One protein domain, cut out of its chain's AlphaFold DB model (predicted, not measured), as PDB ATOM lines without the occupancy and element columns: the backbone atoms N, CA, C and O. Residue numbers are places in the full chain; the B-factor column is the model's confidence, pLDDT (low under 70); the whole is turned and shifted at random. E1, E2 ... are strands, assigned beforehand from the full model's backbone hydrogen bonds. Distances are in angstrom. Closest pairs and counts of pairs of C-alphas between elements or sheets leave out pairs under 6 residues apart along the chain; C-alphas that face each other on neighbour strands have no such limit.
ATOM      1  N   ASP A 113     -21.254  25.849  -6.764       49.53
ATOM      2  CA  ASP A 113     -22.021  27.107  -6.748       49.53
ATOM      3  C   ASP A 113     -23.332  26.895  -7.527       49.53
ATOM      4  O   ASP A 113     -23.330  26.327  -8.629       49.53
ATOM      5  N   ALA A 114     -24.465  27.250  -6.913       48.72
ATOM      6  CA  ALA A 114     -25.804  26.917  -7.389       48.72
ATOM      7  C   ALA A 114     -26.161  27.693  -8.669       48.72
ATOM      8  O   ALA A 114     -26.879  28.690  -8.652       48.72
ATOM      9  N   GLY A 115     -25.667  27.221  -9.811       52.34
ATOM     10  CA  GLY A 115     -26.235  27.553 -11.108       52.34
ATOM     11  C   GLY A 115     -27.655  26.990 -11.213       52.34
ATOM     12  O   GLY A 115     -27.969  25.933 -10.663       52.34
ATOM     13  N   SER A 116     -28.523  27.653 -11.977       52.50
ATOM     14  CA  SER A 116     -29.932  27.270 -12.194       52.50
ATOM     15  C   SER A 116     -30.153  25.871 -12.806       52.50
ATOM     16  O   SER A 116     -31.296  25.448 -12.984       52.50
ATOM     17  N   ALA A 117     -29.080  25.146 -13.136       60.09
ATOM     18  CA  ALA A 117     -29.090  23.837 -13.777       60.09
ATOM     19  C   ALA A 117     -28.878  22.644 -12.819       60.09
ATOM     20  O   ALA A 117     -29.014  21.500 -13.265       60.09
ATOM     21  N   VAL A 118     -28.562  22.862 -11.534       64.44
ATOM     22  CA  VAL A 118     -28.344  21.758 -10.580       64.44
ATOM     23  C   VAL A 118     -29.668  21.059 -10.266       64.44
ATOM     24  O   VAL A 118     -30.628  21.673  -9.805       64.44
ATOM     25  N   ARG A 119     -29.733  19.748 -10.524       64.88
ATOM     26  CA  ARG A 119     -30.902  18.914 -10.209       64.88
ATOM     27  C   ARG A 119     -30.621  18.092  -8.956       64.88
ATOM     28  O   ARG A 119     -29.712  17.263  -8.962       64.88
ATOM     29  N   SER A 120     -31.425  18.300  -7.913       64.50
ATOM     30  CA  SER A 120     -31.387  17.478  -6.700       64.50
ATOM     31  C   SER A 120     -31.851  16.050  -6.977       64.50
ATOM     32  O   SER A 120     -32.776  15.826  -7.761       64.50
ATOM     33  N   ARG A 121     -31.246  15.085  -6.279       65.12
ATOM     34  CA  ARG A 121     -31.735  13.703  -6.195       65.12
ATOM     35  C   ARG A 121     -32.934  13.570  -5.244       65.12
ATOM     36  O   ARG A 121     -33.744  12.659  -5.403       65.12
ATOM     37  N   THR A 122     -33.053  14.461  -4.261       58.84
ATOM     38  CA  THR A 122     -34.090  14.420  -3.223       58.84
ATOM     39  C   THR A 122     -35.254  15.328  -3.620       58.84
ATOM     40  O   THR A 122     -35.071  16.536  -3.793       58.84
ATOM     41  N   ALA A 123     -36.461  14.767  -3.753       48.41
ATOM     42  CA  ALA A 123     -37.667  15.554  -4.010       48.41
ATOM     43  C   ALA A 123     -37.881  16.568  -2.870       48.41
ATOM     44  O   ALA A 123     -38.005  16.175  -1.713       48.41
ATOM     45  N   GLY A 124     -37.900  17.867  -3.194       48.25
ATOM     46  CA  GLY A 124     -38.137  18.945  -2.226       48.25
ATOM     47  C   GLY A 124     -36.893  19.591  -1.599       48.25
ATOM     48  O   GLY A 124     -37.050  20.427  -0.715       48.25
ATOM     49  N   ALA A 125     -35.672  19.261  -2.040       50.16
ATOM     50  CA  ALA A 125     -34.494  20.043  -1.650       50.16
ATOM     51  C   ALA A 125     -34.605  21.471  -2.226       50.16
ATOM     52  O   ALA A 125     -34.735  21.637  -3.440       50.16
ATOM     53  N   GLY A 126     -34.612  22.482  -1.353       51.72
ATOM     54  CA  GLY A 126     -34.651  23.894  -1.744       51.72
ATOM     55  C   GLY A 126     -33.377  24.347  -2.467       51.72
ATOM     56  O   GLY A 126     -32.388  23.621  -2.513       51.72
ATOM     57  N   GLN A 127     -33.393  25.570  -3.011       51.56
ATOM     58  CA  GLN A 127     -32.242  26.176  -3.703       51.56
ATOM     59  C   GLN A 127     -31.012  26.401  -2.794       51.56
ATOM     60  O   GLN A 127     -29.926  26.627  -3.316       51.56
ATOM     61  N   ASP A 128     -31.170  26.252  -1.473       50.78
ATOM     62  CA  ASP A 128     -30.127  26.425  -0.448       50.78
ATOM     63  C   ASP A 128     -29.508  25.097   0.044       50.78
ATOM     64  O   ASP A 128     -28.883  25.048   1.104       50.78
ATOM     65  N   ALA A 129     -29.721  23.983  -0.665       58.25
ATOM     66  CA  ALA A 129     -29.157  22.693  -0.272       58.25
ATOM     67  C   ALA A 129     -27.636  22.632  -0.514       58.25
ATOM     68  O   ALA A 129     -27.157  22.949  -1.602       58.25
ATOM     69  N   ASP A 130     -26.886  22.146   0.480       68.38
ATOM     70  CA  ASP A 130     -25.469  21.814   0.318       68.38
ATOM     71  C   ASP A 130     -25.314  20.655  -0.681       68.38
ATOM     72  O   ASP A 130     -25.715  19.519  -0.410       68.38
ATOM     73  N   TRP A 131     -24.738  20.933  -1.851       73.69
ATOM     74  CA  TRP A 131     -24.388  19.912  -2.841       73.69
ATOM     75  C   TRP A 131     -23.102  19.209  -2.425       73.69
ATOM     76  O   TRP A 131     -22.122  19.872  -2.085       73.69
ATOM     77  N   TYR A 132     -23.103  17.878  -2.443       76.25
ATOM     78  CA  TYR A 132     -21.921  17.086  -2.139       76.25
ATOM     79  C   TYR A 132     -21.931  15.722  -2.826       76.25
ATOM     80  O   TYR A 132     -22.976  15.166  -3.177       76.25
ATOM     81  N   CYS A 133     -20.730  15.167  -2.954       84.44
ATOM     82  CA  CYS A 133     -20.503  13.759  -3.220       84.44
ATOM     83  C   CYS A 133     -19.851  13.100  -2.006       84.44
ATOM     84  O   CYS A 133     -19.194  13.763  -1.203       84.44
ATOM     85  N   GLN A 134     -20.095  11.806  -1.869       85.81
ATOM     86  CA  GLN A 134     -19.519  10.936  -0.870       85.81
ATOM     87  C   GLN A 134     -18.796   9.800  -1.584       85.81
ATOM     88  O   GLN A 134     -19.398   9.042  -2.348       85.81
ATOM     89  N   GLU A 135     -17.508   9.691  -1.303       89.75
ATOM     90  CA  GLU A 135     -16.644   8.627  -1.772       89.75
ATOM     91  C   GLU A 135     -16.446   7.598  -0.662       89.75
ATOM     92  O   GLU A 135     -16.245   7.936   0.508       89.75
ATOM     93  N   GLN A 136     -16.518   6.324  -1.026       91.56
ATOM     94  CA  GLN A 136     -16.322   5.216  -0.102       91.56
ATOM     95  C   GLN A 136     -15.469   4.144  -0.764       91.56
ATOM     96  O   GLN A 136     -15.573   3.909  -1.965       91.56
ATOM     97  N   VAL A 137     -14.632   3.478   0.028       93.88
ATOM     98  CA  VAL A 137     -13.924   2.275  -0.410       93.88
ATOM     99  C   VAL A 137     -14.065   1.215   0.673       93.88
ATOM    100  O   VAL A 137     -13.469   1.319   1.744       93.88
ATOM    101  N   ALA A 138     -14.855   0.187   0.386       94.44
ATOM    102  CA  ALA A 138     -14.898  -1.026   1.182       94.44
ATOM    103  C   ALA A 138     -13.810  -1.985   0.691       94.44
ATOM    104  O   ALA A 138     -13.568  -2.105  -0.510       94.44
ATOM    105  N   ARG A 139     -13.153  -2.686   1.618       94.88
ATOM    106  CA  ARG A 139     -12.114  -3.667   1.289       94.88
ATOM    107  C   ARG A 139     -12.246  -4.936   2.113       94.88
ATOM    108  O   ARG A 139     -12.676  -4.891   3.266       94.88
ATOM    109  N   ARG A 140     -11.797  -6.048   1.539       95.00
ATOM    110  CA  ARG A 140     -11.656  -7.337   2.213       95.00
ATOM    111  C   ARG A 140     -10.279  -7.912   1.921       95.00
ATOM    112  O   ARG A 140      -9.822  -7.891   0.782       95.00
ATOM    113  N   THR A 141      -9.637  -8.447   2.952       94.44
ATOM    114  CA  THR A 141      -8.409  -9.229   2.818       94.44
ATOM    115  C   THR A 141      -8.637 -10.645   3.322       94.44
ATOM    116  O   THR A 141      -9.387 -10.877   4.273       94.44
ATOM    117  N   SER A 142      -8.015 -11.615   2.660       93.38
ATOM    118  CA  SER A 142      -7.954 -12.998   3.130       93.38
ATOM    119  C   SER A 142      -6.611 -13.613   2.767       93.38
ATOM    120  O   SER A 142      -5.987 -13.203   1.794       93.38
ATOM    121  N   VAL A 143      -6.167 -14.590   3.551       90.00
ATOM    122  CA  VAL A 143      -4.901 -15.293   3.331       90.00
ATOM    123  C   VAL A 143      -5.194 -16.778   3.202       90.00
ATOM    124  O   VAL A 143      -5.855 -17.358   4.061       90.00
ATOM    125  N   ASN A 144      -4.687 -17.388   2.137       81.50
ATOM    126  CA  ASN A 144      -4.566 -18.830   2.030       81.50
ATOM    127  C   ASN A 144      -3.193 -19.234   2.576       81.50
ATOM    128  O   ASN A 144      -2.190 -18.757   2.055       81.50
ATOM    129  N   ALA A 145      -3.171 -20.071   3.615       69.19
ATOM    130  CA  ALA A 145      -1.973 -20.529   4.323       69.19
ATOM    131  C   ALA A 145      -1.519 -21.948   3.923       69.19
ATOM    132  O   ALA A 145      -0.759 -22.576   4.657       69.19
ATOM    133  N   ASP A 146      -2.018 -22.470   2.801       62.97
ATOM    134  CA  ASP A 146      -1.590 -23.761   2.255       62.97
ATOM    135  C   ASP A 146      -0.092 -23.735   1.894       62.97
ATOM    136  O   ASP A 146       0.396 -22.750   1.340       62.97
ATOM    137  N   ALA A 147       0.623 -24.816   2.215       50.81
ATOM    138  CA  ALA A 147       2.059 -24.953   1.988       50.81
ATOM    139  C   ALA A 147       2.439 -24.912   0.500       50.81
ATOM    140  O   ALA A 147       3.545 -24.484   0.182       50.81
ATOM    141  N   ASP A 148       1.526 -25.311  -0.389       51.16
ATOM    142  CA  ASP A 148       1.759 -25.327  -1.837       51.16
ATOM    143  C   ASP A 148       1.119 -24.123  -2.555       51.16
ATOM    144  O   ASP A 148       1.229 -23.983  -3.776       51.16
ATOM    145  N   ASN A 149       0.386 -23.268  -1.829       62.03
ATOM    146  CA  ASN A 149      -0.474 -22.248  -2.431       62.03
ATOM    147  C   ASN A 149      -0.646 -21.003  -1.539       62.03
ATOM    148  O   ASN A 149      -1.760 -20.471  -1.406       62.03
ATOM    149  N   TYR A 150       0.449 -20.544  -0.922       72.12
ATOM    150  CA  TYR A 150       0.434 -19.406  -0.007       72.12
ATOM    151  C   TYR A 150       0.164 -18.098  -0.761       72.12
ATOM    152  O   TYR A 150       0.947 -17.668  -1.611       72.12
ATOM    153  N   SER A 151      -0.952 -17.430  -0.459       85.62
ATOM    154  CA  SER A 151      -1.341 -16.190  -1.144       85.62
ATOM    155  C   SER A 151      -2.254 -15.316  -0.296       85.62
ATOM    156  O   SER A 151      -3.098 -15.847   0.424       85.62
ATOM    157  N   ALA A 152      -2.176 -14.000  -0.460       92.31
ATOM    158  CA  ALA A 152      -3.191 -13.072   0.019       92.31
ATOM    159  C   ALA A 152      -4.105 -12.640  -1.124       92.31
ATOM    160  O   ALA A 152      -3.656 -12.404  -2.241       92.31
ATOM    161  N   THR A 153      -5.385 -12.490  -0.832       95.06
ATOM    162  CA  THR A 153      -6.368 -11.913  -1.742       95.06
ATOM    163  C   THR A 153      -6.826 -10.585  -1.165       95.06
ATOM    164  O   THR A 153      -7.277 -10.531  -0.019       95.06
ATOM    165  N   VAL A 154      -6.708  -9.525  -1.960       96.62
ATOM    166  CA  VAL A 154      -7.166  -8.172  -1.634       96.62
ATOM    167  C   VAL A 154      -8.295  -7.824  -2.590       96.62
ATOM    168  O   VAL A 154      -8.062  -7.725  -3.789       96.62
ATOM    169  N   GLU A 155      -9.500  -7.630  -2.067       96.62
ATOM    170  CA  GLU A 155     -10.694  -7.248  -2.825       96.62
ATOM    171  C   GLU A 155     -11.186  -5.878  -2.364       96.62
ATOM    172  O   GLU A 155     -11.047  -5.516  -1.190       96.62
ATOM    173  N   TYR A 156     -11.794  -5.124  -3.274       96.81
ATOM    174  CA  TYR A 156     -12.372  -3.827  -2.964       96.81
ATOM    175  C   TYR A 156     -13.642  -3.529  -3.762       96.81
ATOM    176  O   TYR A 156     -13.860  -4.048  -4.858       96.81
ATOM    177  N   LEU A 157     -14.436  -2.617  -3.209       97.06
ATOM    178  CA  LEU A 157     -15.524  -1.902  -3.863       97.06
ATOM    179  C   LEU A 157     -15.327  -0.411  -3.572       97.06
ATOM    180  O   LEU A 157     -15.302  -0.010  -2.411       97.06
ATOM    181  N   ALA A 158     -15.143   0.389  -4.619       96.06
ATOM    182  CA  ALA A 158     -14.997   1.836  -4.544       96.06
ATOM    183  C   ALA A 158     -16.217   2.509  -5.181       96.06
ATOM    184  O   ALA A 158     -16.566   2.213  -6.327       96.06
ATOM    185  N   GLU A 159     -16.859   3.400  -4.436       95.38
ATOM    186  CA  GLU A 159     -18.149   3.996  -4.769       95.38
ATOM    187  C   GLU A 159     -18.087   5.517  -4.688       95.38
ATOM    188  O   GLU A 159     -17.465   6.094  -3.795       95.38
ATOM    189  N   LEU A 160     -18.787   6.160  -5.615       94.12
ATOM    190  CA  LEU A 160     -19.093   7.581  -5.619       94.12
ATOM    191  C   LEU A 160     -20.613   7.732  -5.574       94.12
ATOM    192  O   LEU A 160     -21.307   7.189  -6.434       94.12
ATOM    193  N   SER A 161     -21.131   8.517  -4.631       90.88
ATOM    194  CA  SER A 161     -22.545   8.893  -4.591       90.88
ATOM    195  C   SER A 161     -22.714  10.381  -4.333       90.88
ATOM    196  O   SER A 161     -22.209  10.896  -3.345       90.88
ATOM    197  N   CYS A 162     -23.461  11.072  -5.185       87.88
ATOM    198  CA  CYS A 162     -23.773  12.487  -5.020       87.88
ATOM    199  C   CYS A 162     -25.251  12.692  -4.668       87.88
ATOM    200  O   CYS A 162     -26.125  11.905  -5.053       87.88
ATOM    201  N   ASN A 163     -25.555  13.777  -3.950       84.12
ATOM    202  CA  ASN A 163     -26.940  14.207  -3.713       84.12
ATOM    203  C   ASN A 163     -27.530  15.022  -4.888       84.12
ATOM    204  O   ASN A 163     -28.681  15.460  -4.829       84.12
ATOM    205  N   PHE A 164     -26.773  15.165  -5.978       84.94
ATOM    206  CA  PHE A 164     -27.147  15.830  -7.224       84.94
ATOM    207  C   PHE A 164     -26.639  15.051  -8.444       84.94
ATOM    208  O   PHE A 164     -25.798  14.158  -8.325       84.94
ATOM    209  N   TYR A 165     -27.158  15.379  -9.627       88.12
ATOM    210  CA  TYR A 165     -26.718  14.776 -10.887       88.12
ATOM    211  C   TYR A 165     -25.466  15.478 -11.430       88.12
ATOM    212  O   TYR A 165     -25.494  16.685 -11.666       88.12
ATOM    213  N   LEU A 166     -24.400  14.716 -11.686       90.25
ATOM    214  CA  LEU A 166     -23.221  15.182 -12.419       90.25
ATOM    215  C   LEU A 166     -23.485  15.134 -13.920       90.25
ATOM    216  O   LEU A 166     -24.159  14.224 -14.408       90.25
ATOM    217  N   ASP A 167     -22.893  16.059 -14.672       91.31
ATOM    218  CA  ASP A 167     -22.953  16.000 -16.133       91.31
ATOM    219  C   ASP A 167     -22.170  14.797 -16.657       91.31
ATOM    220  O   ASP A 167     -22.636  14.114 -17.572       91.31
ATOM    221  N   TYR A 168     -21.026  14.510 -16.033       93.06
ATOM    222  CA  TYR A 168     -20.207  13.343 -16.314       93.06
ATOM    223  C   TYR A 168     -19.398  12.931 -15.087       93.06
ATOM    224  O   TYR A 168     -18.936  13.780 -14.327       93.06
ATOM    225  N   ALA A 169     -19.173  11.631 -14.934       93.81
ATOM    226  CA  ALA A 169     -18.131  11.126 -14.059       93.81
ATOM    227  C   ALA A 169     -17.388   9.984 -14.738       93.81
ATOM    228  O   ALA A 169     -17.995   9.171 -15.438       93.81
ATOM    229  N   TYR A 170     -16.094   9.909 -14.463       94.62
ATOM    230  CA  TYR A 170     -15.260   8.744 -14.702       94.62
ATOM    231  C   TYR A 170     -14.592   8.357 -13.391       94.62
ATOM    232  O   TYR A 170     -14.117   9.235 -12.671       94.62
ATOM    233  N   GLY A 171     -14.521   7.063 -13.098       93.62
ATOM    234  CA  GLY A 171     -13.844   6.568 -11.910       93.62
ATOM    235  C   GLY A 171     -13.183   5.222 -12.132       93.62
ATOM    236  O   GLY A 171     -13.719   4.360 -12.827       93.62
ATOM    237  N   VAL A 172     -12.019   5.032 -11.524       94.19
ATOM    238  CA  VAL A 172     -11.271   3.776 -11.565       94.19
ATOM    239  C   VAL A 172     -10.500   3.591 -10.267       94.19
ATOM    240  O   VAL A 172     -10.036   4.557  -9.669       94.19
ATOM    241  N   ALA A 173     -10.353   2.351  -9.820       94.56
ATOM    242  CA  ALA A 173      -9.574   2.031  -8.635       94.56
ATOM    243  C   ALA A 173      -8.553   0.933  -8.928       94.56
ATOM    244  O   ALA A 173      -8.693   0.178  -9.892       94.56
ATOM    245  N   GLY A 174      -7.525   0.860  -8.093       93.06
ATOM    246  CA  GLY A 174      -6.461  -0.123  -8.208       93.06
ATOM    247  C   GLY A 174      -5.745  -0.354  -6.885       93.06
ATOM    248  O   GLY A 174      -5.891   0.420  -5.939       93.06
ATOM    249  N   VAL A 175      -4.973  -1.433  -6.826       94.56
ATOM    250  CA  VAL A 175      -4.158  -1.811  -5.667       94.56
ATOM    251  C   VAL A 175      -2.704  -1.478  -5.968       94.56
ATOM    252  O   VAL A 175      -2.168  -1.893  -6.996       94.56
ATOM    253  N   VAL A 176      -2.069  -0.737  -5.068       91.56
ATOM    254  CA  VAL A 176      -0.660  -0.346  -5.129       91.56
ATOM    255  C   VAL A 176       0.103  -1.035  -4.007       91.56
ATOM    256  O   VAL A 176      -0.371  -1.107  -2.874       91.56
ATOM    257  N   ASP A 177       1.291  -1.528  -4.325       91.88
ATOM    258  CA  ASP A 177       2.244  -2.024  -3.349       91.88
ATOM    259  C   ASP A 177       2.899  -0.860  -2.608       91.88
ATOM    260  O   ASP A 177       3.371   0.102  -3.218       91.88
ATOM    261  N   ARG A 178       2.921  -0.956  -1.283       90.62
ATOM    262  CA  ARG A 178       3.561  -0.024  -0.349       90.62
ATOM    263  C   ARG A 178       4.670  -0.699   0.460       90.62
ATOM    264  O   ARG A 178       5.245  -0.081   1.350       90.62
ATOM    265  N   THR A 179       4.974  -1.961   0.168       88.44
ATOM    266  CA  THR A 179       6.059  -2.713   0.801       88.44
ATOM    267  C   THR A 179       7.398  -2.032   0.486       88.44
ATOM    268  O   THR A 179       7.644  -1.691  -0.676       88.44
ATOM    269  N   PRO A 180       8.300  -1.837   1.469       81.88
ATOM    270  CA  PRO A 180       9.623  -1.269   1.212       81.88
ATOM    271  C   PRO A 180      10.363  -2.015   0.092       81.88
ATOM    272  O   PRO A 180      10.458  -3.240   0.117       81.88
ATOM    273  N   GLY A 181      10.874  -1.277  -0.896       77.06
ATOM    274  CA  GLY A 181      11.501  -1.831  -2.106       77.06
ATOM    275  C   GLY A 181      10.551  -2.025  -3.297       77.06
ATOM    276  O   GLY A 181      11.030  -2.108  -4.424       77.06
ATOM    277  N   TYR A 182       9.234  -2.014  -3.065       80.94
ATOM    278  CA  TYR A 182       8.189  -2.137  -4.092       80.94
ATOM    279  C   TYR A 182       7.217  -0.947  -4.124       80.94
ATOM    280  O   TYR A 182       6.315  -0.920  -4.965       80.94
ATOM    281  N   ASP A 183       7.393   0.032  -3.229       84.06
ATOM    282  CA  ASP A 183       6.494   1.181  -3.080       84.06
ATOM    283  C   ASP A 183       6.223   1.898  -4.413       84.06
ATOM    284  O   ASP A 183       7.140   2.335  -5.113       84.06
ATOM    285  N   GLY A 184       4.939   2.010  -4.756       78.94
ATOM    286  CA  GLY A 184       4.459   2.621  -5.994       78.94
ATOM    287  C   GLY A 184       4.231   1.635  -7.141       78.94
ATOM    288  O   GLY A 184       3.803   2.051  -8.216       78.94
ATOM    289  N   THR A 185       4.463   0.334  -6.942       85.00
ATOM    290  CA  THR A 185       4.146  -0.684  -7.955       85.00
ATOM    291  C   THR A 185       2.637  -0.916  -8.014       85.00
ATOM    292  O   THR A 185       2.024  -1.294  -7.019       85.00
ATOM    293  N   LEU A 186       2.013  -0.720  -9.178       88.00
ATOM    294  CA  LEU A 186       0.615  -1.112  -9.381       88.00
ATOM    295  C   LEU A 186       0.520  -2.638  -9.471       88.00
ATOM    296  O   LEU A 186       1.127  -3.252 -10.342       88.00
ATOM    297  N   LEU A 187      -0.270  -3.235  -8.582       90.50
ATOM    298  CA  LEU A 187      -0.523  -4.674  -8.557       90.50
ATOM    299  C   LEU A 187      -1.730  -5.047  -9.418       90.50
ATOM    300  O   LEU A 187      -1.756  -6.107 -10.038       90.50
ATOM    301  N   TYR A 188      -2.741  -4.181  -9.438       92.81
ATOM    302  CA  TYR A 188      -4.003  -4.422 -10.128       92.81
ATOM    303  C   TYR A 188      -4.752  -3.116 -10.376       92.81
ATOM    304  O   TYR A 188      -4.694  -2.205  -9.551       92.81
ATOM    305  N   VAL A 189      -5.494  -3.051 -11.479       91.75
ATOM    306  CA  VAL A 189      -6.432  -1.966 -11.788       91.75
ATOM    307  C   VAL A 189      -7.757  -2.591 -12.211       91.75
ATOM    308  O   VAL A 189      -7.788  -3.467 -13.076       91.75
ATOM    309  N   GLY A 190      -8.844  -2.175 -11.563       90.62
ATOM    310  CA  GLY A 190     -10.187  -2.664 -11.852       90.62
ATOM    311  C   GLY A 190     -10.787  -2.041 -13.108       90.62
ATOM    312  O   GLY A 190     -10.232  -1.124 -13.715       90.62
ATOM    313  N   SER A 191     -11.969  -2.520 -13.491       91.81
ATOM    314  CA  SER A 191     -12.700  -1.922 -14.609       91.81
ATOM    315  C   SER A 191     -13.195  -0.520 -14.237       91.81
ATOM    316  O   SER A 191     -13.815  -0.359 -13.182       91.81
ATOM    317  N   PRO A 192     -12.951   0.499 -15.075       93.12
ATOM    318  CA  PRO A 192     -13.455   1.834 -14.811       93.12
ATOM    319  C   PRO A 192     -14.975   1.892 -14.981       93.12
ATOM    320  O   PRO A 192     -15.554   1.128 -15.756       93.12
ATOM    321  N   PHE A 193     -15.614   2.853 -14.322       94.56
ATOM    322  CA  PHE A 193     -16.972   3.275 -14.648       94.56
ATOM    323  C   PHE A 193     -16.954   4.649 -15.311       94.56
ATOM    324  O   PHE A 193     -16.086   5.481 -15.047       94.56
ATOM    325  N   ALA A 194     -17.962   4.901 -16.139       93.88
ATOM    326  CA  ALA A 194     -18.272   6.233 -16.618       93.88
ATOM    327  C   ALA A 194     -19.783   6.394 -16.765       93.88
ATOM    328  O   ALA A 194     -20.470   5.466 -17.196       93.88
ATOM    329  N   PHE A 195     -20.306   7.567 -16.435       92.75
ATOM    330  CA  PHE A 195     -21.722   7.870 -16.616       92.75
ATOM    331  C   PHE A 195     -21.939   9.324 -17.021       92.75
ATOM    332  O   PHE A 195     -21.101  10.186 -16.771       92.75
ATOM    333  N   ASN A 196     -23.098   9.592 -17.622       91.56
ATOM    334  CA  ASN A 196     -23.568  10.931 -17.967       91.56
ATOM    335  C   ASN A 196     -24.884  11.201 -17.240       91.56
ATOM    336  O   ASN A 196     -25.738  10.315 -17.206       91.56
ATOM    337  N   ARG A 197     -25.078  12.421 -16.728       89.69
ATOM    338  CA  ARG A 197     -26.337  12.848 -16.082       89.69
ATOM    339  C   ARG A 197     -26.838  11.852 -15.035       89.69
ATOM    340  O   ARG A 197     -28.013  11.483 -15.013       89.69
ATOM    341  N   TYR A 198     -25.930  11.408 -14.177       92.38
ATOM    342  CA  TYR A 198     -26.204  10.444 -13.118       92.38
ATOM    343  C   TYR A 198     -25.469  10.853 -11.837       92.38
ATOM    344  O   TYR A 198     -24.775  11.868 -11.821       92.38
ATOM    345  N   TYR A 199     -25.681  10.128 -10.744       90.38
ATOM    346  CA  TYR A 199     -25.188  10.523  -9.418       90.38
ATOM    347  C   TYR A 199     -24.403   9.420  -8.706       90.38
ATOM    348  O   TYR A 199     -23.871   9.663  -7.627       90.38
ATOM    349  N   TYR A 200     -24.380   8.204  -9.256       94.81
ATOM    350  CA  TYR A 200     -23.768   7.048  -8.616       94.81
ATOM    351  C   TYR A 200     -22.906   6.262  -9.596       94.81
ATOM    352  O   TYR A 200     -23.335   5.955 -10.706       94.81
ATOM    353  N   GLY A 201     -21.705   5.899  -9.167       95.62
ATOM    354  CA  GLY A 201     -20.826   5.015  -9.916       95.62
ATOM    355  C   GLY A 201     -19.981   4.190  -8.972       95.62
ATOM    356  O   GLY A 201     -19.652   4.633  -7.873       95.62
ATOM    357  N   ALA A 202     -19.647   2.982  -9.408       96.44
ATOM    358  CA  ALA A 202     -18.862   2.061  -8.618       96.44
ATOM    359  C   ALA A 202     -17.905   1.266  -9.497       96.44
ATOM    360  O   ALA A 202     -18.203   0.951 -10.650       96.44
ATOM    361  N   THR A 203     -16.763   0.919  -8.923       95.94
ATOM    362  CA  THR A 203     -15.798  -0.021  -9.485       95.94
ATOM    363  C   THR A 203     -15.401  -1.003  -8.394       95.94
ATOM    364  O   THR A 203     -15.283  -0.646  -7.224       95.94
ATOM    365  N   SER A 204     -15.222  -2.262  -8.762       95.69
ATOM    366  CA  SER A 204     -14.759  -3.300  -7.849       95.69
ATOM    367  C   SER A 204     -13.700  -4.135  -8.535       95.69
ATOM    368  O   SER A 204     -13.573  -4.132  -9.763       95.69
ATOM    369  N   GLY A 205     -12.925  -4.837  -7.730       94.25
ATOM    370  CA  GLY A 205     -11.931  -5.758  -8.230       94.25
ATOM    371  C   GLY A 205     -11.099  -6.323  -7.102       94.25
ATOM    372  O   GLY A 205     -11.358  -6.079  -5.923       94.25
ATOM    373  N   GLY A 206     -10.090  -7.091  -7.474       91.75
ATOM    374  CA  GLY A 206      -9.190  -7.666  -6.503       91.75
ATOM    375  C   GLY A 206      -7.982  -8.312  -7.143       91.75
ATOM    376  O   GLY A 206      -7.968  -8.616  -8.334       91.75
ATOM    377  N   VAL A 207      -6.962  -8.508  -6.319       94.38
ATOM    378  CA  VAL A 207      -5.703  -9.131  -6.704       94.38
ATOM    379  C   VAL A 207      -5.392 -10.272  -5.759       94.38
ATOM    380  O   VAL A 207      -5.533 -10.154  -4.540       94.38
ATOM    381  N   ARG A 208      -4.946 -11.381  -6.342       92.38
ATOM    382  CA  ARG A 208      -4.340 -12.480  -5.611       92.38
ATOM    383  C   ARG A 208      -2.827 -12.322  -5.680       92.38
ATOM    384  O   ARG A 208      -2.236 -12.460  -6.744       92.38
ATOM    385  N   ILE A 209      -2.233 -12.007  -4.541       90.31
ATOM    386  CA  ILE A 209      -0.806 -11.782  -4.354       90.31
ATOM    387  C   ILE A 209      -0.207 -13.095  -3.840       90.31
ATOM    388  O   ILE A 209      -0.541 -13.509  -2.723       90.31
ATOM    389  N   PRO A 210       0.633 -13.792  -4.617       79.81
ATOM    390  CA  PRO A 210       1.312 -14.974  -4.111       79.81
ATOM    391  C   PRO A 210       2.317 -14.535  -3.033       79.81
ATOM    392  O   PRO A 210       3.062 -13.582  -3.228       79.81
ATOM    393  N   GLY A 211       2.284 -15.167  -1.858       73.56
ATOM    394  CA  GLY A 211       3.242 -14.892  -0.773       73.56
ATOM    395  C   GLY A 211       4.516 -15.722  -0.902       73.56
ATOM    396  O   GLY A 211       5.607 -15.315  -0.501       73.56
ATOM    397  N   ASP A 212       4.355 -16.885  -1.517       60.75
ATOM    398  CA  ASP A 212       5.385 -17.527  -2.307       60.75
ATOM    399  C   ASP A 212       5.662 -16.649  -3.536       60.75
ATOM    400  O   ASP A 212       4.842 -15.839  -3.857       60.75
ATOM    401  N   PHE A 213       6.703 -16.736  -4.335       59.62
ATOM    402  CA  PHE A 213       6.847 -15.982  -5.599       59.62
ATOM    403  C   PHE A 213       7.006 -14.451  -5.553       59.62
ATOM    404  O   PHE A 213       7.847 -13.957  -6.304       59.62
ATOM    405  N   TYR A 214       6.297 -13.707  -4.703       71.50
ATOM    406  CA  TYR A 214       6.363 -12.249  -4.655       71.50
ATOM    407  C   TYR A 214       6.788 -11.729  -3.278       71.50
ATOM    408  O   TYR A 214       6.153 -11.959  -2.251       71.50
ATOM    409  N   ASP A 215       7.895 -10.987  -3.272       71.81
ATOM    410  CA  ASP A 215       8.441 -10.344  -2.075       71.81
ATOM    411  C   ASP A 215       7.788  -8.971  -1.785       71.81
ATOM    412  O   ASP A 215       8.121  -8.327  -0.786       71.81
ATOM    413  N   GLY A 216       6.838  -8.535  -2.611       79.56
ATOM    414  CA  GLY A 216       6.017  -7.350  -2.380       79.56
ATOM    415  C   GLY A 216       4.609  -7.688  -1.875       79.56
ATOM    416  O   GLY A 216       4.293  -8.824  -1.526       79.56
ATOM    417  N   GLY A 217       3.740  -6.687  -1.815       87.94
ATOM    418  CA  GLY A 217       2.312  -6.836  -1.549       87.94
ATOM    419  C   GLY A 217       1.969  -7.215  -0.111       87.94
ATOM    420  O   GLY A 217       0.847  -7.643   0.153       87.94
ATOM    421  N   ARG A 218       2.908  -7.063   0.830       90.31
ATOM    422  CA  ARG A 218       2.680  -7.230   2.278       90.31
ATOM    423  C   ARG A 218       1.961  -6.031   2.855       90.31
ATOM    424  O   ARG A 218       1.017  -6.186   3.618       90.31
ATOM    425  N   GLN A 219       2.401  -4.857   2.428       93.50
ATOM    426  CA  GLN A 219       1.731  -3.598   2.666       93.50
ATOM    427  C   GLN A 219       1.175  -3.111   1.342       93.50
ATOM    428  O   GLN A 219       1.907  -2.980   0.367       93.50
ATOM    429  N   VAL A 220      -0.123  -2.865   1.303       94.94
ATOM    430  CA  VAL A 220      -0.822  -2.432   0.098       94.94
ATOM    431  C   VAL A 220      -1.700  -1.239   0.404       94.94
ATOM    432  O   VAL A 220      -2.010  -0.929   1.553       94.94
ATOM    433  N   GLU A 221      -2.111  -0.559  -0.648       94.25
ATOM    434  CA  GLU A 221      -3.056   0.532  -0.578       94.25
ATOM    435  C   GLU A 221      -3.997   0.474  -1.781       94.25
ATOM    436  O   GLU A 221      -3.558   0.272  -2.910       94.25
ATOM    437  N   ILE A 222      -5.294   0.692  -1.553       94.88
ATOM    438  CA  ILE A 222      -6.250   0.901  -2.643       94.88
ATOM    439  C   ILE A 222      -6.298   2.392  -2.956       94.88
ATOM    440  O   ILE A 222      -6.531   3.200  -2.046       94.88
ATOM    441  N   LEU A 223      -6.093   2.720  -4.230       92.56
ATOM    442  CA  LEU A 223      -6.255   4.052  -4.793       92.56
ATOM    443  C   LEU A 223      -7.549   4.127  -5.600       92.56
ATOM    444  O   LEU A 223      -7.850   3.204  -6.352       92.56
ATOM    445  N   PHE A 224      -8.279   5.232  -5.471       93.31
ATOM    446  CA  PHE A 224      -9.500   5.520  -6.219       93.31
ATOM    447  C   PHE A 224      -9.369   6.879  -6.911       93.31
ATOM    448  O   PHE A 224      -9.302   7.915  -6.254       93.31
ATOM    449  N   GLU A 225      -9.275   6.868  -8.238       92.25
ATOM    450  CA  GLU A 225      -9.089   8.047  -9.082       92.25
ATOM    451  C   GLU A 225     -10.400   8.413  -9.785       92.25
ATOM    452  O   GLU A 225     -11.065   7.553 -10.367       92.25
ATOM    453  N   LEU A 226     -10.770   9.695  -9.732       92.25
ATOM    454  CA  LEU A 226     -12.044  10.211 -10.228       92.25
ATOM    455  C   LEU A 226     -11.859  11.500 -11.030       92.25
ATOM    456  O   LEU A 226     -11.111  12.392 -10.630       92.25
ATOM    457  N   TYR A 227     -12.632  11.621 -12.108       92.25
ATOM    458  CA  TYR A 227     -12.820  12.849 -12.879       92.25
ATOM    459  C   TYR A 227     -14.303  13.205 -12.866       92.25
ATOM    460  O   TYR A 227     -15.121  12.475 -13.432       92.25
ATOM    461  N   LEU A 228     -14.657  14.310 -12.214       91.56
ATOM    462  CA  LEU A 228     -16.040  14.695 -11.945       91.56
ATOM    463  C   LEU A 228     -16.365  16.016 -12.640       91.56
ATOM    464  O   LEU A 228     -15.775  17.054 -12.337       91.56
ATOM    465  N   LEU A 229     -17.320  15.983 -13.566       91.19
ATOM    466  CA  LEU A 229     -17.803  17.158 -14.279       91.19
ATOM    467  C   LEU A 229     -19.126  17.627 -13.663       91.19
ATOM    468  O   LEU A 229     -20.167  16.974 -13.803       91.19
ATOM    469  N   ALA A 230     -19.080  18.775 -12.996       86.00
ATOM    470  CA  ALA A 230     -20.243  19.437 -12.431       86.00
ATOM    471  C   ALA A 230     -21.193  19.948 -13.537       86.00
ATOM    472  O   ALA A 230     -20.758  20.176 -14.674       86.00
ATOM    473  N   PRO A 231     -22.487  20.151 -13.226       84.25
ATOM    474  CA  PRO A 231     -23.431  20.809 -14.127       84.25
ATOM    475  C   PRO A 231     -22.932  22.165 -14.639       84.25
ATOM    476  O   PRO A 231     -22.170  22.870 -13.978       84.25
ATOM    477  N   VAL A 232     -23.390  22.556 -15.829       80.81
ATOM    478  CA  VAL A 232     -23.073  23.871 -16.408       80.81
ATOM    479  C   VAL A 232     -23.464  24.999 -15.443       80.81
ATOM    480  O   VAL A 232     -24.600  25.058 -14.977       80.81
ATOM    481  N   GLY A 233     -22.529  25.922 -15.197       74.50
ATOM    482  CA  GLY A 233     -22.733  27.060 -14.294       74.50
ATOM    483  C   GLY A 233     -22.392  26.777 -12.829       74.50
ATOM    484  O   GLY A 233     -22.606  27.653 -12.000       74.50
ATOM    485  N   SER A 234     -21.850  25.596 -12.523       77.50
ATOM    486  CA  SER A 234     -21.357  25.218 -11.200       77.50
ATOM    487  C   SER A 234     -19.844  25.009 -11.191       77.50
ATOM    488  O   SER A 234     -19.261  24.609 -12.197       77.50
ATOM    489  N   ALA A 235     -19.215  25.247 -10.041       77.94
ATOM    490  CA  ALA A 235     -17.783  25.053  -9.833       77.94
ATOM    491  C   ALA A 235     -17.500  24.366  -8.494       77.94
ATOM    492  O   ALA A 235     -18.208  24.608  -7.522       77.94
ATOM    493  N   TRP A 236     -16.459  23.538  -8.448       77.94
ATOM    494  CA  TRP A 236     -16.060  22.783  -7.264       77.94
ATOM    495  C   TRP A 236     -15.372  23.668  -6.219       77.94
ATOM    496  O   TRP A 236     -14.326  24.251  -6.492       77.94
ATOM    497  N   GLY A 237     -15.931  23.755  -5.011       70.06
ATOM    498  CA  GLY A 237     -15.462  24.685  -3.977       70.06
ATOM    499  C   GLY A 237     -14.344  24.167  -3.064       70.06
ATOM    500  O   GLY A 237     -13.456  24.935  -2.701       70.06
ATOM    501  N   ALA A 238     -14.371  22.887  -2.676       72.75
ATOM    502  CA  ALA A 238     -13.389  22.297  -1.757       72.75
ATOM    503  C   ALA A 238     -13.366  20.759  -1.824       72.75
ATOM    504  O   ALA A 238     -14.357  20.140  -2.201       72.75
ATOM    505  N   CYS A 239     -12.257  20.160  -1.375       73.62
ATOM    506  CA  CYS A 239     -12.144  18.738  -1.028       73.62
ATOM    507  C   CYS A 239     -12.117  18.607   0.504       73.62
ATOM    508  O   CYS A 239     -11.092  18.871   1.134       73.62
ATOM    509  N   GLY A 240     -13.266  18.290   1.106       70.38
ATOM    510  CA  GLY A 240     -13.427  18.175   2.562       70.38
ATOM    511  C   GLY A 240     -12.925  16.837   3.124       70.38
ATOM    512  O   GLY A 240     -12.604  15.942   2.360       70.38
ATOM    513  N   PRO A 241     -12.848  16.652   4.449       67.88
ATOM    514  CA  PRO A 241     -12.408  15.388   5.043       67.88
ATOM    515  C   PRO A 241     -13.343  14.218   4.687       67.88
ATOM    516  O   PRO A 241     -14.563  14.366   4.690       67.88
ATOM    517  N   LEU A 242     -12.764  13.036   4.449       73.12
ATOM    518  CA  LEU A 242     -13.492  11.803   4.138       73.12
ATOM    519  C   LEU A 242     -13.201  10.719   5.188       73.12
ATOM    520  O   LEU A 242     -12.031  10.433   5.456       73.12
ATOM    521  N   PRO A 243     -14.221  10.077   5.791       74.94
ATOM    522  CA  PRO A 243     -13.996   8.982   6.729       74.94
ATOM    523  C   PRO A 243     -13.247   7.810   6.073       74.94
ATOM    524  O   PRO A 243     -13.730   7.214   5.116       74.94
ATOM    525  N   GLY A 244     -12.071   7.464   6.603       78.56
ATOM    526  CA  GLY A 244     -11.287   6.304   6.153       78.56
ATOM    527  C   GLY A 244     -10.538   6.479   4.826       78.56
ATOM    528  O   GLY A 244      -9.889   5.535   4.382       78.56
ATOM    529  N   LEU A 245     -10.589   7.664   4.210       84.75
ATOM    530  CA  LEU A 245      -9.880   7.994   2.971       84.75
ATOM    531  C   LEU A 245      -9.030   9.254   3.154       84.75
ATOM    532  O   LEU A 245      -9.297  10.088   4.018       84.75
ATOM    533  N   ARG A 246      -8.015   9.420   2.305       82.75
ATOM    534  CA  ARG A 246      -7.260  10.675   2.192       82.75
ATOM    535  C   ARG A 246      -7.099  11.092   0.742       82.75
ATOM    536  O   ARG A 246      -6.875  10.242  -0.117       82.75
ATOM    537  N   TYR A 247      -7.132  12.394   0.488       79.50
ATOM    538  CA  TYR A 247      -6.756  12.934  -0.814       79.50
ATOM    539  C   TYR A 247      -5.242  12.839  -0.990       79.50
ATOM    540  O   TYR A 247      -4.471  13.364  -0.188       79.50
ATOM    541  N   LEU A 248      -4.830  12.163  -2.055       77.88
ATOM    542  CA  LEU A 248      -3.486  12.231  -2.623       77.88
ATOM    543  C   LEU A 248      -3.417  13.309  -3.713       77.88
ATOM    544  O   LEU A 248      -2.364  13.887  -3.954       77.88
ATOM    545  N   LEU A 249      -4.556  13.599  -4.351       80.69
ATOM    546  CA  LEU A 249      -4.716  14.652  -5.347       80.69
ATOM    547  C   LEU A 249      -6.114  15.270  -5.236       80.69
ATOM    548  O   LEU A 249      -7.086  14.549  -5.011       80.69
ATOM    549  N   CYS A 250      -6.201  16.588  -5.411       80.62
ATOM    550  CA  CYS A 250      -7.444  17.335  -5.593       80.62
ATOM    551  C   CYS A 250      -7.146  18.572  -6.452       80.62
ATOM    552  O   CYS A 250      -6.646  19.581  -5.958       80.62
ATOM    553  N   GLU A 251      -7.413  18.468  -7.750       82.62
ATOM    554  CA  GLU A 251      -7.157  19.507  -8.748       82.62
ATOM    555  C   GLU A 251      -8.457  19.946  -9.425       82.62
ATOM    556  O   GLU A 251      -9.362  19.140  -9.631       82.62
ATOM    557  N   GLY A 252      -8.548  21.227  -9.799       78.12
ATOM    558  CA  GLY A 252      -9.715  21.773 -10.508       78.12
ATOM    559  C   GLY A 252     -10.743  22.500  -9.634       78.12
ATOM    560  O   GLY A 252     -11.844  22.798 -10.102       78.12
ATOM    561  N   LEU A 253     -10.385  22.839  -8.391       79.62
ATOM    562  CA  LEU A 253     -11.179  23.743  -7.553       79.62
ATOM    563  C   LEU A 253     -11.379  25.104  -8.243       79.62
ATOM    564  O   LEU A 253     -10.478  25.617  -8.908       79.62
ATOM    565  N   GLY A 254     -12.571  25.681  -8.103       75.06
ATOM    566  CA  GLY A 254     -13.009  26.880  -8.822       75.06
ATOM    567  C   GLY A 254     -13.398  26.634 -10.285       75.06
ATOM    568  O   GLY A 254     -13.710  27.583 -10.999       75.06
ATOM    569  N   THR A 255     -13.400  25.379 -10.748       83.62
ATOM    570  CA  THR A 255     -13.817  24.992 -12.105       83.62
ATOM    571  C   THR A 255     -14.918  23.933 -12.063       83.62
ATOM    572  O   THR A 255     -15.218  23.385 -11.007       83.62
ATOM    573  N   ASP A 256     -15.526  23.621 -13.206       85.31
ATOM    574  CA  ASP A 256     -16.549  22.577 -13.339       85.31
ATOM    575  C   ASP A 256     -15.968  21.159 -13.492       85.31
ATOM    576  O   ASP A 256     -16.736  20.203 -13.502       85.31
ATOM    577  N   LEU A 257     -14.644  20.983 -13.598       88.31
ATOM    578  CA  LEU A 257     -13.991  19.669 -13.668       88.31
ATOM    579  C   LEU A 257     -13.073  19.470 -12.462       88.31
ATOM    580  O   LEU A 257     -12.111  20.211 -12.299       88.31
ATOM    581  N   LEU A 258     -13.335  18.434 -11.673       86.38
ATOM    582  CA  LEU A 258     -12.497  18.032 -10.550       86.38
ATOM    583  C   LEU A 258     -11.772  16.729 -10.876       86.38
ATOM    584  O   LEU A 258     -12.400  15.775 -11.335       86.38
ATOM    585  N   HIS A 259     -10.476  16.677 -10.590       88.19
ATOM    586  CA  HIS A 259      -9.671  15.460 -10.609       88.19
ATOM    587  C   HIS A 259      -9.191  15.161  -9.194       88.19
ATOM    588  O   HIS A 259      -8.480  15.964  -8.589       88.19
ATOM    589  N   ILE A 260      -9.597  14.016  -8.652       87.19
ATOM    590  CA  ILE A 260      -9.176  13.571  -7.322       87.19
ATOM    591  C   ILE A 260      -8.579  12.174  -7.382       87.19
ATOM    592  O   ILE A 260      -9.013  11.322  -8.155       87.19
ATOM    593  N   VAL A 261      -7.598  11.939  -6.515       87.81
ATOM    594  CA  VAL A 261      -7.056  10.610  -6.223       87.81
ATOM    595  C   VAL A 261      -7.163  10.408  -4.724       87.81
ATOM    596  O   VAL A 261      -6.602  11.179  -3.945       87.81
ATOM    597  N   LEU A 262      -7.887   9.373  -4.325       87.19
ATOM    598  CA  LEU A 262      -8.129   8.999  -2.942       87.19
ATOM    599  C   LEU A 262      -7.308   7.762  -2.595       87.19
ATOM    600  O   LEU A 262      -7.224   6.831  -3.389       87.19
ATOM    601  N   GLY A 263      -6.722   7.738  -1.404       89.19
ATOM    602  CA  GLY A 263      -6.034   6.578  -0.849       89.19
ATOM    603  C   GLY A 263      -6.721   6.081   0.417       89.19
ATOM    604  O   GLY A 263      -7.091   6.878   1.281       89.19
ATOM    605  N   THR A 264      -6.843   4.763   0.556       91.12
ATOM    606  CA  THR A 264      -7.409   4.101   1.754       91.12
ATOM    607  C   THR A 264      -6.475   4.072   2.965       91.12
ATOM    608  O   THR A 264      -6.874   3.659   4.051       91.12
ATOM    609  N   GLY A 265      -5.221   4.486   2.788       89.19
ATOM    610  CA  GLY A 265      -4.168   4.257   3.779       89.19
ATOM    611  C   GLY A 265      -3.508   2.913   3.535       89.19
ATOM    612  O   GLY A 265      -4.145   1.982   3.043       89.19
ATOM    613  N   THR A 266      -2.228   2.814   3.880       92.62
ATOM    614  CA  THR A 266      -1.512   1.541   3.825       92.62
ATOM    615  C   THR A 266      -2.125   0.551   4.812       92.62
ATOM    616  O   THR A 266      -2.468   0.913   5.939       92.62
ATOM    617  N   PHE A 267      -2.265  -0.701   4.391       94.31
ATOM    618  CA  PHE A 267      -2.753  -1.797   5.217       94.31
ATOM    619  C   PHE A 267      -2.036  -3.100   4.898       94.31
ATOM    620  O   PHE A 267      -1.524  -3.284   3.793       94.31
ATOM    621  N   ASP A 268      -2.034  -4.012   5.865       94.25
ATOM    622  CA  ASP A 268      -1.423  -5.321   5.689       94.25
ATOM    623  C   ASP A 268      -2.341  -6.245   4.879       94.25
ATOM    624  O   ASP A 268      -3.529  -6.401   5.176       94.25
ATOM    625  N   SER A 269      -1.778  -6.903   3.868       93.25
ATOM    626  CA  SER A 269      -2.475  -7.947   3.104       93.25
ATOM    627  C   SER A 269      -2.649  -9.245   3.900       93.25
ATOM    628  O   SER A 269      -3.427 -10.113   3.508       93.25
TER     629      SER A 269
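Overview. This is residues 113 to 269 of the 536 residues of the protein "Lysophospholipase L1" of Micromonospora sediminimaris (UniProt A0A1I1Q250). One long, twisted sheet is doubled over on itself at one end into two layers only partly face to face, because E2 and E4 each fold back. E1, the earlier part of E2 and most of E4 make one layer; the later part of E2, E3, E5, E7 and E6 make the other, with E7 and E6 reaching beyond the first. The printed part has 157 residues with seven named strands, E1 to E7 along the chain, and no named helix. The class is all strand, and the sheet is branched at E2, its neighbour pairs antiparallel. The whole is a rod of 62 by 28 by 23 A, only just loose, close to compact, with a radius of gyration of the C-alphas of 18.1 A.

Along the chain. The longest strand, E2, has residues 151 to 177; it bends by 175 degrees, and its first and last C-alphas are 14.8 A apart. E1, residues 133 to 144, is 36.7 A long and begins at C-alpha 133 (-20.503, 13.759, -3.220). E4, residues 193 to 210, spans 27.9 A and bends by 177 degrees at residue 196. E5, residues 219 to 229, is 33.2 A long. The shorter strands are E3, residues 185 to 189, E6, residues 246 to 251, and E7, residues 257 to 263, which ends at C-alpha 263 (-6.034, 6.578, -0.849).

Arrangement. E1, beside residues 151 to 162 of E2, and E5, beside 167 to 177, lie on one side of E2; E4, beside 151 to 171, and E3, beside 173 to 177, lie on the other side. E1, E2 and E3 form a meander, each strand the antiparallel neighbour of the one before. In the hairpin of E1 and E2, N 138 and O 157 are 2.8 A apart, within hydrogen-bond range. In the hairpin of E2 and E3, N 175 and O 188 are at 2.8 A. Between E2 and E4, N 158 and O 203 are at 2.8 A and N 171 and O 193 at 3.0 A. Between E2 and E5, N 172 and O 225 are at 2.9 A. E7 lies on the other side of E5 from E2, with N 226 and O 260 at 2.9 A. The hairpin of E6 and E7 has N 248 and O 261 at 2.8 A; E6 is an edge strand. The closest C-alphas of E1 and E5 are those of Val 137 and Phe 224, 8.0 A apart. E1 and E7 are apart.

Size, cuts and confidence. The C-alphas of Ser 116 and Ala 147, the two farthest apart, are 62.9 A from each other. The printed part has no cut. The link from E5 to E6, 16 residues, is long. Residues 219 to 220 of E5 pair antiparallel with residues 267 to 268. Mean pLDDT of the printed part is 82.7; residues 113 to 130, 145 to 149, 212 to 213 and 241 are under 70.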